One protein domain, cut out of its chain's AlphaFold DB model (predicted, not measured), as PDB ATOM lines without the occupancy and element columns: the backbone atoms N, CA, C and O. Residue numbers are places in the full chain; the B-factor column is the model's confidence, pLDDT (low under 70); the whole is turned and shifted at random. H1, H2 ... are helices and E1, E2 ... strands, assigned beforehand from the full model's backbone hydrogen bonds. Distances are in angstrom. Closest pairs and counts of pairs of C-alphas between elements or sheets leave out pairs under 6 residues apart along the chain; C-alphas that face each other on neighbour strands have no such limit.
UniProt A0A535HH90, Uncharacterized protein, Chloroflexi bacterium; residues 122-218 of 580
ATOM      1  N   ASN A 122     -14.842 -14.423  24.506       92.69
ATOM      2  CA  ASN A 122     -14.140 -15.558  23.917       92.69
ATOM      3  C   ASN A 122     -14.395 -15.562  22.406       92.69
ATOM      4  O   ASN A 122     -15.533 -15.379  21.958       92.69
ATOM      5  N   VAL A 123     -13.338 -15.754  21.623       94.00
ATOM      6  CA  VAL A 123     -13.404 -15.887  20.166       94.00
ATOM      7  C   VAL A 123     -12.698 -17.173  19.774       94.00
ATOM      8  O   VAL A 123     -11.534 -17.367  20.106       94.00
ATOM      9  N   THR A 124     -13.410 -18.024  19.042       94.50
ATOM     10  CA  THR A 124     -12.870 -19.219  18.397       94.50
ATOM     11  C   THR A 124     -13.012 -19.039  16.893       94.50
ATOM     12  O   THR A 124     -14.094 -18.686  16.419       94.50
ATOM     13  N   GLN A 125     -11.933 -19.263  16.151       94.75
ATOM     14  CA  GLN A 125     -11.907 -19.225  14.689       94.75
ATOM     15  C   GLN A 125     -11.202 -20.471  14.158       94.75
ATOM     16  O   GLN A 125     -10.333 -21.034  14.823       94.75
ATOM     17  N   SER A 126     -11.583 -20.913  12.962       94.75
ATOM     18  CA  SER A 126     -10.986 -22.070  12.295       94.75
ATOM     19  C   SER A 126     -10.627 -21.704  10.863       94.75
ATOM     20  O   SER A 126     -11.399 -21.033  10.178       94.75
ATOM     21  N   GLN A 127      -9.437 -22.106  10.426       94.50
ATOM     22  CA  GLN A 127      -8.906 -21.808   9.102       94.50
ATOM     23  C   GLN A 127      -8.400 -23.088   8.447       94.50
ATOM     24  O   GLN A 127      -7.817 -23.958   9.097       94.50
ATOM     25  N   LYS A 128      -8.625 -23.173   7.135       93.88
ATOM     26  CA  LYS A 128      -8.268 -24.310   6.290       93.88
ATOM     27  C   LYS A 128      -7.325 -23.848   5.182       93.88
ATOM     28  O   LYS A 128      -7.562 -22.816   4.553       93.88
ATOM     29  N   LEU A 129      -6.271 -24.616   4.933       92.38
ATOM     30  CA  LEU A 129      -5.317 -24.387   3.853       92.38
ATOM     31  C   LEU A 129      -5.069 -25.700   3.115       92.38
ATOM     32  O   LEU A 129      -4.689 -26.692   3.731       92.38
ATOM     33  N   THR A 130      -5.264 -25.696   1.798       93.75
ATOM     34  CA  THR A 130      -4.803 -26.778   0.926       93.75
ATOM     35  C   THR A 130      -3.324 -26.553   0.612       93.75
ATOM     36  O   THR A 130      -2.925 -25.452   0.227       93.75
ATOM     37  N   VAL A 131      -2.516 -27.587   0.807       91.31
ATOM     38  CA  VAL A 131      -1.051 -27.578   0.744       91.31
ATOM     39  C   VAL A 131      -0.603 -28.564  -0.330       91.31
ATOM     40  O   VAL A 131      -1.136 -29.672  -0.404       91.31
ATOM     41  N   THR A 132       0.386 -28.193  -1.140       92.88
ATOM     42  CA  THR A 132       1.069 -29.115  -2.062       92.88
ATOM     43  C   THR A 132       2.245 -29.762  -1.341       92.88
ATOM     44  O   THR A 132       3.065 -29.059  -0.757       92.88
ATOM     45  N   ALA A 133       2.335 -31.090  -1.375       91.44
ATOM     46  CA  ALA A 133       3.430 -31.827  -0.753       91.44
ATOM     47  C   ALA A 133       4.715 -31.705  -1.592       91.44
ATOM     48  O   ALA A 133       4.678 -31.898  -2.810       91.44
ATOM     49  N   THR A 134       5.847 -31.399  -0.953       90.25
ATOM     50  CA  THR A 134       7.125 -31.147  -1.653       90.25
ATOM     51  C   THR A 134       8.084 -32.336  -1.622       90.25
ATOM     52  O   THR A 134       8.998 -32.428  -2.444       90.25
ATOM     53  N   GLY A 135       7.884 -33.272  -0.692       89.00
ATOM     54  CA  GLY A 135       8.749 -34.431  -0.520       89.00
ATOM     55  C   GLY A 135       8.627 -35.463  -1.633       89.00
ATOM     56  O   GLY A 135       7.580 -35.631  -2.253       89.00
ATOM     57  N   SER A 136       9.693 -36.239  -1.818       87.75
ATOM     58  CA  SER A 136       9.687 -37.429  -2.666       87.75
ATOM     59  C   SER A 136      10.205 -38.649  -1.902       87.75
ATOM     60  O   SER A 136      11.039 -38.534  -1.002       87.75
ATOM     61  N   ARG A 137       9.682 -39.831  -2.238       90.19
ATOM     62  CA  ARG A 137      10.112 -41.120  -1.684       90.19
ATOM     63  C   ARG A 137      10.183 -42.166  -2.789       90.19
ATOM     64  O   ARG A 137       9.269 -42.281  -3.601       90.19
ATOM     65  N   THR A 138      11.234 -42.974  -2.784       87.38
ATOM     66  CA  THR A 138      11.353 -44.139  -3.665       87.38
ATOM     67  C   THR A 138      10.516 -45.299  -3.126       87.38
ATOM     68  O   THR A 138      10.606 -45.641  -1.948       87.38
ATOM     69  N   VAL A 139       9.704 -45.915  -3.985       86.69
ATOM     70  CA  VAL A 139       8.896 -47.104  -3.683       86.69
ATOM     71  C   VAL A 139       9.248 -48.199  -4.686       86.69
ATOM     72  O   VAL A 139       8.942 -48.091  -5.875       86.69
ATOM     73  N   THR A 140       9.881 -49.259  -4.191       87.50
ATOM     74  CA  THR A 140      10.191 -50.470  -4.960       87.50
ATOM     75  C   THR A 140       9.015 -51.439  -4.894       87.50
ATOM     76  O   THR A 140       8.462 -51.687  -3.823       87.50
ATOM     77  N   THR A 141       8.636 -52.006  -6.035       83.75
ATOM     78  CA  THR A 141       7.600 -53.039  -6.163       83.75
ATOM     79  C   THR A 141       8.130 -54.197  -7.018       83.75
ATOM     80  O   THR A 141       9.113 -54.005  -7.736       83.75
ATOM     81  N   PRO A 142       7.482 -55.379  -7.033       82.69
ATOM     82  CA  PRO A 142       7.850 -56.462  -7.952       82.69
ATOM     83  C   PRO A 142       7.775 -56.080  -9.443       82.69
ATOM     84  O   PRO A 142       8.419 -56.718 -10.265       82.69
ATOM     85  N   ALA A 143       7.020 -55.029  -9.789       79.62
ATOM     86  CA  ALA A 143       6.921 -54.475 -11.141       79.62
ATOM     87  C   ALA A 143       7.944 -53.348 -11.427       79.62
ATOM     88  O   ALA A 143       7.867 -52.700 -12.468       79.62
ATOM     89  N   GLY A 144       8.882 -53.092 -10.508       86.38
ATOM     90  CA  GLY A 144       9.913 -52.060 -10.628       86.38
ATOM     91  C   GLY A 144       9.804 -50.935  -9.597       86.38
ATOM     92  O   GLY A 144       8.968 -50.948  -8.686       86.38
ATOM     93  N   THR A 145      10.692 -49.954  -9.741       86.38
ATOM     94  CA  THR A 145      10.893 -48.846  -8.799       86.38
ATOM     95  C   THR A 145      10.278 -47.557  -9.333       86.38
ATOM     96  O   THR A 145      10.512 -47.194 -10.483       86.38
ATOM     97  N   ARG A 146       9.537 -46.824  -8.492       90.12
ATOM     98  CA  ARG A 146       8.995 -45.495  -8.825       90.12
ATOM     99  C   ARG A 146       9.230 -44.481  -7.712       90.12
ATOM    100  O   ARG A 146       9.287 -44.844  -6.540       90.12
ATOM    101  N   ILE A 147       9.311 -43.206  -8.076       87.88
ATOM    102  CA  ILE A 147       9.291 -42.087  -7.128       87.88
ATOM    103  C   ILE A 147       7.829 -41.682  -6.896       87.88
ATOM    104  O   ILE A 147       7.034 -41.665  -7.836       87.88
ATOM    105  N   VAL A 148       7.464 -41.377  -5.651       91.00
ATOM    106  CA  VAL A 148       6.136 -40.874  -5.268       91.00
ATOM    107  C   VAL A 148       6.270 -39.616  -4.413       91.00
ATOM    108  O   VAL A 148       7.193 -39.520  -3.603       91.00
ATOM    109  N   THR A 149       5.347 -38.666  -4.563       91.81
ATOM    110  CA  THR A 149       5.264 -37.484  -3.693       91.81
ATOM    111  C   THR A 149       4.836 -37.888  -2.280       91.81
ATOM    112  O   THR A 149       3.970 -38.756  -2.122       91.81
ATOM    113  N   VAL A 150       5.439 -37.278  -1.258       93.38
ATOM    114  CA  VAL A 150       5.098 -37.478   0.159       93.38
ATOM    115  C   VAL A 150       5.122 -36.162   0.934       93.38
ATOM    116  O   VAL A 150       5.955 -35.299   0.668       93.38
ATOM    117  N   VAL A 151       4.244 -36.031   1.928       91.69
ATOM    118  CA  VAL A 151       4.209 -34.872   2.839       91.69
ATOM    119  C   VAL A 151       5.474 -34.828   3.702       91.69
ATOM    120  O   VAL A 151       5.774 -35.802   4.397       91.69
ATOM    121  N   GLN A 152       6.190 -33.704   3.705       90.69
ATOM    122  CA  GLN A 152       7.302 -33.447   4.628       90.69
ATOM    123  C   GLN A 152       6.831 -32.754   5.916       90.69
ATOM    124  O   GLN A 152       5.824 -32.045   5.892       90.69
ATOM    125  N   PRO A 153       7.575 -32.868   7.036       86.25
ATOM    126  CA  PRO A 153       7.335 -32.046   8.224       86.25
ATOM    127  C   PRO A 153       7.328 -30.542   7.902       86.25
ATOM    128  O   PRO A 153       6.431 -29.826   8.334       86.25
ATOM    129  N   SER A 154       8.241 -30.090   7.033       82.19
ATOM    130  CA  SER A 154       8.313 -28.701   6.559       82.19
ATOM    131  C   SER A 154       7.051 -28.229   5.830       82.19
ATOM    132  O   SER A 154       6.673 -27.069   5.978       82.19
ATOM    133  N   ASP A 155       6.372 -29.110   5.083       82.38
ATOM    134  CA  ASP A 155       5.110 -28.772   4.405       82.38
ATOM    135  C   ASP A 155       4.021 -28.449   5.441       82.38
ATOM    136  O   ASP A 155       3.235 -27.516   5.268       82.38
ATOM    137  N   ILE A 156       4.001 -29.204   6.547       82.75
ATOM    138  CA  ILE A 156       3.063 -29.024   7.660       82.75
ATOM    139  C   ILE A 156       3.417 -27.766   8.463       82.75
ATOM    140  O   ILE A 156       2.518 -26.991   8.784       82.75
ATOM    141  N   ASP A 157       4.696 -27.521   8.756       80.88
ATOM    142  CA  ASP A 157       5.130 -26.370   9.559       80.88
ATOM    143  C   ASP A 157       4.918 -25.029   8.836       80.88
ATOM    144  O   ASP A 157       4.362 -24.097   9.425       80.88
ATOM    145  N   ILE A 158       5.259 -24.935   7.544       78.75
ATOM    146  CA  ILE A 158       5.013 -23.730   6.725       78.75
ATOM    147  C   ILE A 158       3.503 -23.464   6.607       78.75
ATOM    148  O   ILE A 158       3.043 -22.326   6.763       78.75
ATOM    149  N   ALA A 159       2.706 -24.513   6.386       82.94
ATOM    150  CA  ALA A 159       1.252 -24.405   6.349       82.94
ATOM    151  C   ALA A 159       0.663 -23.991   7.709       82.94
ATOM    152  O   ALA A 159      -0.248 -23.164   7.753       82.94
ATOM    153  N   ARG A 160       1.207 -24.501   8.822       83.50
ATOM    154  CA  ARG A 160       0.800 -24.139  10.188       83.50
ATOM    155  C   ARG A 160       1.093 -22.672  10.493       83.50
ATOM    156  O   ARG A 160       0.198 -21.982  10.969       83.50
ATOM    157  N   GLN A 161       2.291 -22.179  10.174       80.81
ATOM    158  CA  GLN A 161       2.646 -20.760  10.326       80.81
ATOM    159  C   GLN A 161       1.722 -19.860   9.486       80.81
ATOM    160  O   GLN A 161       1.187 -18.871   9.988       80.81
ATOM    161  N   THR A 162       1.450 -20.256   8.239       81.19
ATOM    162  CA  THR A 162       0.518 -19.550   7.341       81.19
ATOM    163  C   THR A 162      -0.914 -19.524   7.890       81.19
ATOM    164  O   THR A 162      -1.605 -18.512   7.768       81.19
ATOM    165  N   LEU A 163      -1.376 -20.618   8.502       87.12
ATOM    166  CA  LEU A 163      -2.695 -20.699   9.136       87.12
ATOM    167  C   LEU A 163      -2.784 -19.850  10.408       87.12
ATOM    168  O   LEU A 163      -3.783 -19.157  10.576       87.12
ATOM    169  N   ILE A 164      -1.752 -19.851  11.256       82.31
ATOM    170  CA  ILE A 164      -1.692 -19.020  12.470       82.31
ATOM    171  C   ILE A 164      -1.793 -17.534  12.104       82.31
ATOM    172  O   ILE A 164      -2.677 -16.850  12.606       82.31
ATOM    173  N   ALA A 165      -1.006 -17.052  11.136       77.25
ATOM    174  CA  ALA A 165      -1.075 -15.656  10.694       77.25
ATOM    175  C   ALA A 165      -2.468 -15.248  10.153       77.25
ATOM    176  O   ALA A 165      -2.889 -14.099  10.307       77.25
ATOM    177  N   ARG A 166      -3.212 -16.185   9.544       87.38
ATOM    178  CA  ARG A 166      -4.610 -15.971   9.118       87.38
ATOM    179  C   ARG A 166      -5.597 -16.008  10.288       87.38
ATOM    180  O   ARG A 166      -6.579 -15.269  10.254       87.38
ATOM    181  N   LEU A 167      -5.363 -16.857  11.289       88.25
ATOM    182  CA  LEU A 167      -6.189 -16.970  12.493       88.25
ATOM    183  C   LEU A 167      -6.055 -15.728  13.379       88.25
ATOM    184  O   LEU A 167      -7.086 -15.132  13.680       88.25
ATOM    185  N   ASP A 168      -4.833 -15.265  13.666       80.88
ATOM    186  CA  ASP A 168      -4.568 -13.997  14.365       80.88
ATOM    187  C   ASP A 168      -5.336 -12.850  13.681       80.88
ATOM    188  O   ASP A 168      -6.146 -12.165  14.310       80.88
ATOM    189  N   ALA A 169      -5.167 -12.683  12.362       81.38
ATOM    190  CA  ALA A 169      -5.849 -11.634  11.604       81.38
ATOM    191  C   ALA A 169      -7.386 -11.763  11.653       81.38
ATOM    192  O   ALA A 169      -8.086 -10.761  11.832       81.38
ATOM    193  N   ALA A 170      -7.931 -12.976  11.526       88.38
ATOM    194  CA  ALA A 170      -9.370 -13.219  11.623       88.38
ATOM    195  C   ALA A 170      -9.910 -12.924  13.032       88.38
ATOM    196  O   ALA A 170     -10.961 -12.299  13.164       88.38
ATOM    197  N   ILE A 171      -9.183 -13.325  14.079       90.31
ATOM    198  CA  ILE A 171      -9.566 -13.139  15.482       90.31
ATOM    199  C   ILE A 171      -9.516 -11.664  15.876       90.31
ATOM    200  O   ILE A 171     -10.464 -11.208  16.510       90.31
ATOM    201  N   GLN A 172      -8.506 -10.893  15.458       85.06
ATOM    202  CA  GLN A 172      -8.469  -9.444  15.715       85.06
ATOM    203  C   GLN A 172      -9.676  -8.732  15.079       85.06
ATOM    204  O   GLN A 172     -10.412  -8.029  15.772       85.06
ATOM    205  N   ASN A 173      -9.970  -9.017  13.803       87.69
ATOM    206  CA  ASN A 173     -11.156  -8.494  13.108       87.69
ATOM    207  C   ASN A 173     -12.476  -8.841  13.827       87.69
ATOM    208  O   ASN A 173     -13.439  -8.072  13.785       87.69
ATOM    209  N   ASP A 174     -12.564 -10.019  14.442       92.06
ATOM    210  CA  ASP A 174     -13.748 -10.470  15.176       92.06
ATOM    211  C   ASP A 174     -13.835  -9.841  16.576       92.06
ATOM    212  O   ASP A 174     -14.923  -9.491  17.046       92.06
ATOM    213  N   LEU A 175     -12.687  -9.659  17.231       90.31
ATOM    214  CA  LEU A 175     -12.535  -9.005  18.526       90.31
ATOM    215  C   LEU A 175     -12.902  -7.520  18.460       90.31
ATOM    216  O   LEU A 175     -13.654  -7.062  19.318       90.31
ATOM    217  N   GLU A 176     -12.471  -6.787  17.432       87.62
ATOM    218  CA  GLU A 176     -12.847  -5.380  17.208       87.62
ATOM    219  C   GLU A 176     -14.369  -5.212  17.052       87.62
ATOM    220  O   GLU A 176     -14.998  -4.395  17.735       87.62
ATOM    221  N   LYS A 177     -15.003  -6.061  16.228       90.25
ATOM    222  CA  LYS A 177     -16.469  -6.081  16.049       90.25
ATOM    223  C   LYS A 177     -17.207  -6.396  17.356       90.25
ATOM    224  O   LYS A 177     -18.270  -5.828  17.623       90.25
ATOM    225  N   LYS A 178     -16.661  -7.301  18.177       91.56
ATOM    226  CA  LYS A 178     -17.245  -7.728  19.464       91.56
ATOM    227  C   LYS A 178     -16.970  -6.748  20.612       91.56
ATOM    228  O   LYS A 178     -17.786  -6.688  21.538       91.56
ATOM    229  N   SER A 179     -15.881  -5.975  20.558       89.50
ATOM    230  CA  SER A 179     -15.517  -4.978  21.574       89.50
ATOM    231  C   SER A 179     -16.330  -3.694  21.452       89.50
ATOM    232  O   SER A 179     -16.605  -3.067  22.470       89.50
ATOM    233  N   ARG A 180     -16.723  -3.302  20.229       89.62
ATOM    234  CA  ARG A 180     -17.392  -2.016  19.938       89.62
ATOM    235  C   ARG A 180     -16.597  -0.794  20.436       89.62
ATOM    236  O   ARG A 180     -17.186   0.202  20.846       89.62
ATOM    237  N   GLY A 181     -15.265  -0.879  20.412       85.19
ATOM    238  CA  GLY A 181     -14.363   0.191  20.861       85.19
ATOM    239  C   GLY A 181     -13.979   0.147  22.346       85.19
ATOM    240  O   GLY A 181     -13.338   1.076  22.826       85.19
ATOM    241  N   LEU A 182     -14.341  -0.916  23.076       92.56
ATOM    242  CA  LEU A 182     -13.776  -1.203  24.400       92.56
ATOM    243  C   LEU A 182     -12.298  -1.626  24.281       92.56
ATOM    244  O   LEU A 182     -11.925  -2.330  23.339       92.56
ATOM    245  N   ARG A 183     -11.471  -1.257  25.270       88.75
ATOM    246  CA  ARG A 183     -10.080  -1.721  25.393       88.75
ATOM    247  C   ARG A 183     -10.072  -3.223  25.638       88.75
ATOM    248  O   ARG A 183     -10.830  -3.697  26.479       88.75
ATOM    249  N   LEU A 184      -9.207  -3.952  24.935       90.62
ATOM    250  CA  LEU A 184      -9.057  -5.402  25.059       90.62
ATOM    251  C   LEU A 184      -7.711  -5.783  25.682       90.62
ATOM    252  O   LEU A 184      -6.692  -5.161  25.380       90.62
ATOM    253  N   VAL A 185      -7.700  -6.847  26.489       86.88
ATOM    254  CA  VAL A 185      -6.477  -7.477  27.017       86.88
ATOM    255  C   VAL A 185      -6.605  -9.002  26.957       86.88
ATOM    256  O   VAL A 185      -7.625  -9.538  27.390       86.88
ATOM    257  N   LYS A 186      -5.597  -9.709  26.422       87.06
ATOM    258  CA  LYS A 186      -5.607 -11.182  26.299       87.06
ATOM    259  C   LYS A 186      -5.596 -11.868  27.678       87.06
ATOM    260  O   LYS A 186      -4.886 -11.444  28.587       87.06
ATOM    261  N   ILE A 187      -6.375 -12.943  27.814       88.94
ATOM    262  CA  ILE A 187      -6.394 -13.844  28.973       88.94
ATOM    263  C   ILE A 187      -5.462 -15.018  28.653       88.94
ATOM    264  O   ILE A 187      -5.863 -15.970  27.988       88.94
ATOM    265  N   GLY A 188      -4.216 -14.948  29.123       79.44
ATOM    266  CA  GLY A 188      -3.210 -15.982  28.863       79.44
ATOM    267  C   GLY A 188      -2.781 -16.078  27.390       79.44
ATOM    268  O   GLY A 188      -2.910 -15.124  26.620       79.44
ATOM    269  N   ALA A 189      -2.231 -17.235  27.016       76.31
ATOM    270  CA  ALA A 189      -1.816 -17.536  25.646       76.31
ATOM    271  C   ALA A 189      -2.984 -18.101  24.807       76.31
ATOM    272  O   ALA A 189      -3.852 -18.775  25.367       76.31
ATOM    273  N   PRO A 190      -3.006 -17.886  23.474       78.94
ATOM    274  CA  PRO A 190      -3.979 -18.524  22.588       78.94
ATOM    275  C   PRO A 190      -3.932 -20.054  22.645       78.94
ATOM    276  O   PRO A 190      -2.857 -20.658  22.675       78.94
ATOM    277  N   ALA A 191      -5.104 -20.687  22.604       83.81
ATOM    278  CA  ALA A 191      -5.237 -22.136  22.561       83.81
ATOM    279  C   ALA A 191      -5.433 -22.610  21.113       83.81
ATOM    280  O   ALA A 191      -6.500 -22.414  20.529       83.81
ATOM    281  N   TYR A 192      -4.413 -23.255  20.545       84.38
ATOM    282  CA  TYR A 192      -4.465 -23.858  19.212       84.38
ATOM    283  C   TYR A 192      -4.838 -25.341  19.277       84.38
ATOM    284  O   TYR A 192      -4.319 -26.086  20.111       84.38
ATOM    285  N   SER A 193      -5.675 -25.801  18.347       84.25
ATOM    286  CA  SER A 193      -5.830 -27.231  18.083       84.25
ATOM    287  C   SER A 193      -4.529 -27.813  17.522       84.25
ATOM    288  O   SER A 193      -3.721 -27.112  16.902       84.25
ATOM    289  N   GLN A 194      -4.347 -29.130  17.655       78.31
ATOM    290  CA  GLN A 194      -3.402 -29.798  16.762       78.31
ATOM    291  C   GLN A 194      -3.921 -29.717  15.315       78.31
ATOM    292  O   GLN A 194      -5.143 -29.643  15.118       78.31
ATOM    293  N   PRO A 195      -3.035 -29.687  14.303       75.31
ATOM    294  CA  PRO A 195      -3.458 -29.600  12.914       75.31
ATOM    295  C   PRO A 195      -4.137 -30.905  12.494       75.31
ATOM    296  O   PRO A 195      -3.588 -31.985  12.715       75.31
ATOM    297  N   THR A 196      -5.310 -30.820  11.872       78.44
ATOM    298  CA  THR A 196      -5.984 -31.986  11.282       78.44
ATOM    299  C   THR A 196      -5.784 -31.986   9.769       78.44
ATOM    300  O   THR A 196      -6.003 -30.974   9.101       78.44
ATOM    301  N   GLY A 197      -5.304 -33.111   9.233       81.75
ATOM    302  CA  GLY A 197      -4.847 -33.232   7.848       81.75
ATOM    303  C   GLY A 197      -4.051 -34.517   7.611       81.75
ATOM    304  O   GLY A 197      -4.126 -35.456   8.405       81.75
ATOM    305  N   ALA A 198      -3.277 -34.564   6.525       81.19
ATOM    306  CA  ALA A 198      -2.371 -35.679   6.246       81.19
ATOM    307  C   ALA A 198      -1.123 -35.641   7.150       81.19
ATOM    308  O   ALA A 198      -0.548 -34.580   7.389       81.19
ATOM    309  N   ALA A 199      -0.684 -36.808   7.630       86.75
ATOM    310  CA  ALA A 199       0.539 -36.940   8.421       86.75
ATOM    311  C   ALA A 199       1.806 -36.905   7.542       86.75
ATOM    312  O   ALA A 199       1.766 -37.248   6.359       86.75
ATOM    313  N   ALA A 200       2.952 -36.559   8.137       86.94
ATOM    314  CA  ALA A 200       4.246 -36.642   7.460       86.94
ATOM    315  C   ALA A 200       4.511 -38.071   6.939       86.94
ATOM    316  O   ALA A 200       4.205 -39.063   7.603       86.94
ATOM    317  N   GLY A 201       5.055 -38.179   5.726       87.31
ATOM    318  CA  GLY A 201       5.246 -39.444   5.011       87.31
ATOM    319  C   GLY A 201       4.003 -39.986   4.287       87.31
ATOM    320  O   GLY A 201       4.123 -40.983   3.569       87.31
ATOM    321  N   ALA A 202       2.829 -39.352   4.416       90.69
ATOM    322  CA  ALA A 202       1.644 -39.715   3.639       90.69
ATOM    323  C   ALA A 202       1.875 -39.485   2.137       90.69
ATOM    324  O   ALA A 202       2.370 -38.434   1.729       90.69
ATOM    325  N   GLN A 203       1.499 -40.466   1.311       92.38
ATOM    326  CA  GLN A 203       1.687 -40.424  -0.140       92.38
ATOM    327  C   GLN A 203       0.512 -39.715  -0.831       92.38
ATOM    328  O   GLN A 203      -0.404 -40.361  -1.340       92.38
ATOM    329  N   VAL A 204       0.552 -38.386  -0.848       92.38
ATOM    330  CA  VAL A 204      -0.419 -37.514  -1.529       92.38
ATOM    331  C   VAL A 204       0.311 -36.367  -2.228       92.38
ATOM    332  O   VAL A 204       1.372 -35.946  -1.780       92.38
ATOM    333  N   SER A 205      -0.247 -35.859  -3.329       88.19
ATOM    334  CA  SER A 205       0.256 -34.662  -4.022       88.19
ATOM    335  C   SER A 205      -0.189 -33.366  -3.339       88.19
ATOM    336  O   SER A 205       0.562 -32.397  -3.288       88.19
ATOM    337  N   THR A 206      -1.400 -33.360  -2.782       91.56
ATOM    338  CA  THR A 206      -1.971 -32.254  -2.009       91.56
ATOM    339  C   THR A 206      -2.694 -32.780  -0.776       91.56
ATOM    340  O   THR A 206      -3.276 -33.866  -0.819       91.56
ATOM    341  N   PHE A 207      -2.720 -31.997   0.297       91.50
ATOM    342  CA  PHE A 207      -3.505 -32.283   1.496       91.50
ATOM    343  C   PHE A 207      -4.144 -31.013   2.048       91.50
ATOM    344  O   PHE A 207      -3.637 -29.913   1.860       91.50
ATOM    345  N   ASP A 208      -5.255 -31.172   2.755       92.12
ATOM    346  CA  ASP A 208      -5.843 -30.092   3.534       92.12
ATOM    347  C   ASP A 208      -5.286 -30.111   4.959       92.12
ATOM    348  O   ASP A 208      -5.209 -31.170   5.584       92.12
ATOM    349  N   LEU A 209      -4.944 -28.933   5.475       92.06
ATOM    350  CA  LEU A 209      -4.586 -28.703   6.868       92.06
ATOM    351  C   LEU A 209      -5.607 -27.747   7.493       92.06
ATOM    352  O   LEU A 209      -5.864 -26.669   6.951       92.06
ATOM    353  N   THR A 210      -6.193 -28.136   8.623       91.19
ATOM    354  CA  THR A 210      -7.129 -27.298   9.391       91.19
ATOM    355  C   THR A 210      -6.571 -27.036  10.783       91.19
ATOM    356  O   THR A 210      -6.128 -27.962  11.467       91.19
ATOM    357  N   VAL A 211      -6.594 -25.771  11.207       91.12
ATOM    358  CA  VAL A 211      -6.209 -25.337  12.558       91.12
ATOM    359  C   VAL A 211      -7.316 -24.446  13.115       91.12
ATOM    360  O   VAL A 211      -7.849 -23.583  12.416       91.12
ATOM    361  N   THR A 212      -7.650 -24.657  14.384       91.31
ATOM    362  CA  THR A 212      -8.595 -23.838  15.148       91.31
ATOM    363  C   THR A 212      -7.844 -23.137  16.272       91.31
ATOM    364  O   THR A 212      -7.102 -23.786  17.006       91.31
ATOM    365  N   GLU A 213      -8.051 -21.835  16.433       91.06
ATOM    366  CA  GLU A 213      -7.522 -21.039  17.543       91.06
ATOM    367  C   GLU A 213      -8.679 -20.542  18.416       91.06
ATOM    368  O   GLU A 213      -9.753 -20.200  17.912       91.06
ATOM    369  N   SER A 214      -8.472 -20.509  19.732       90.12
ATOM    370  CA  SER A 214      -9.366 -19.859  20.693       90.12
ATOM    371  C   SER A 214      -8.610 -18.864  21.568       90.12
ATOM    372  O   SER A 214      -7.606 -19.211  22.193       90.12
ATOM    373  N   VAL A 215      -9.130 -17.639  21.651       91.25
ATOM    374  CA  VAL A 215      -8.590 -16.541  22.461       91.25
ATOM    375  C   VAL A 215      -9.674 -16.015  23.394       91.25
ATOM    376  O   VAL A 215     -10.748 -15.601  22.952       91.25
ATOM    377  N   GLY A 216      -9.368 -15.996  24.691       91.50
ATOM    378  CA  GLY A 216     -10.104 -15.207  25.673       91.50
ATOM    379  C   GLY A 216      -9.494 -13.814  25.803       91.50
ATOM    380  O   GLY A 216      -8.271 -13.666  25.843       91.50
ATOM    381  N   VAL A 217     -10.329 -12.783  25.898       93.12
ATOM    382  CA  VAL A 217      -9.920 -11.424  26.272       93.12
ATOM    383  C   VAL A 217     -10.858 -10.855  27.332       93.12
ATOM    384  O   VAL A 217     -12.036 -11.216  27.401       93.12
ATOM    385  N   VAL A 218     -10.362  -9.903  28.118       94.94
ATOM    386  CA  VAL A 218     -11.213  -8.998  28.895       94.94
ATOM    387  C   VAL A 218     -11.359  -7.679  28.144       94.94
ATOM    388  O   VAL A 218     -10.368  -7.101  27.703       94.94
TER     389      VAL A 218
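What this domain is: This is residues 122 to 218 of the 580 residues of an uncharacterized protein of Chloroflexi bacterium (UniProt A0A535HH90). A long rod: strands E1 and E5 lie side by side with helix H1 packed over one face, and the hairpin E2 and E3 extends from one end, its residues 140 to 145 sticking out. The 97 printed residues, mixed in class, hold one named helix and five strands, in the order E1 E2 E3 H1 E4 E5; the sheets E1 - E5 - E4 and E2 - E3 are antiparallel. The whole is only just loose, close to extended, with a radius of gyration of the C-alphas of 18.5 A and spans of 67 by 19 by 14 A.

Where its parts are: E1, residues 122 to 132, 33.0 A long, begins at C-alpha 122 (-14.140, -15.558, 23.917). E5, residues 206 to 218, 39.8 A, ends at C-alpha 218 (-11.213, -8.998, 28.895). E4 is residues 183 to 186, H1 153 to 179, 37.9 A, E2 135 to 141 and E3 144 to 150.

How they stand to each other: E1 and E5 are antiparallel at 162 degrees, with N 127 and O 211 2.9 A apart. E5 pairs with E4, its hairpin partner, over residues 217 to 218, with N 218 and O 185 at 2.9 A. H1 is on this sheet, two layers, a helix on one face; its closest C-alphas to E1 are Leu 163 and Gln 127, 6.3 A. In H1, 22 of 23 O i to N i+4 pairs are within hydrogen-bond range. E1 runs on into E2 at 54 degrees; E2 and E3 pair with N 139 and O 146 at 2.8 A.

The domain as a whole: The farthest C-alphas, Pro 142 and Leu 182, are 67.6 A apart. The printed part has no cut, the link E4 to E5 is long, 19 residues, and no printed residue is under 70 in pLDDT.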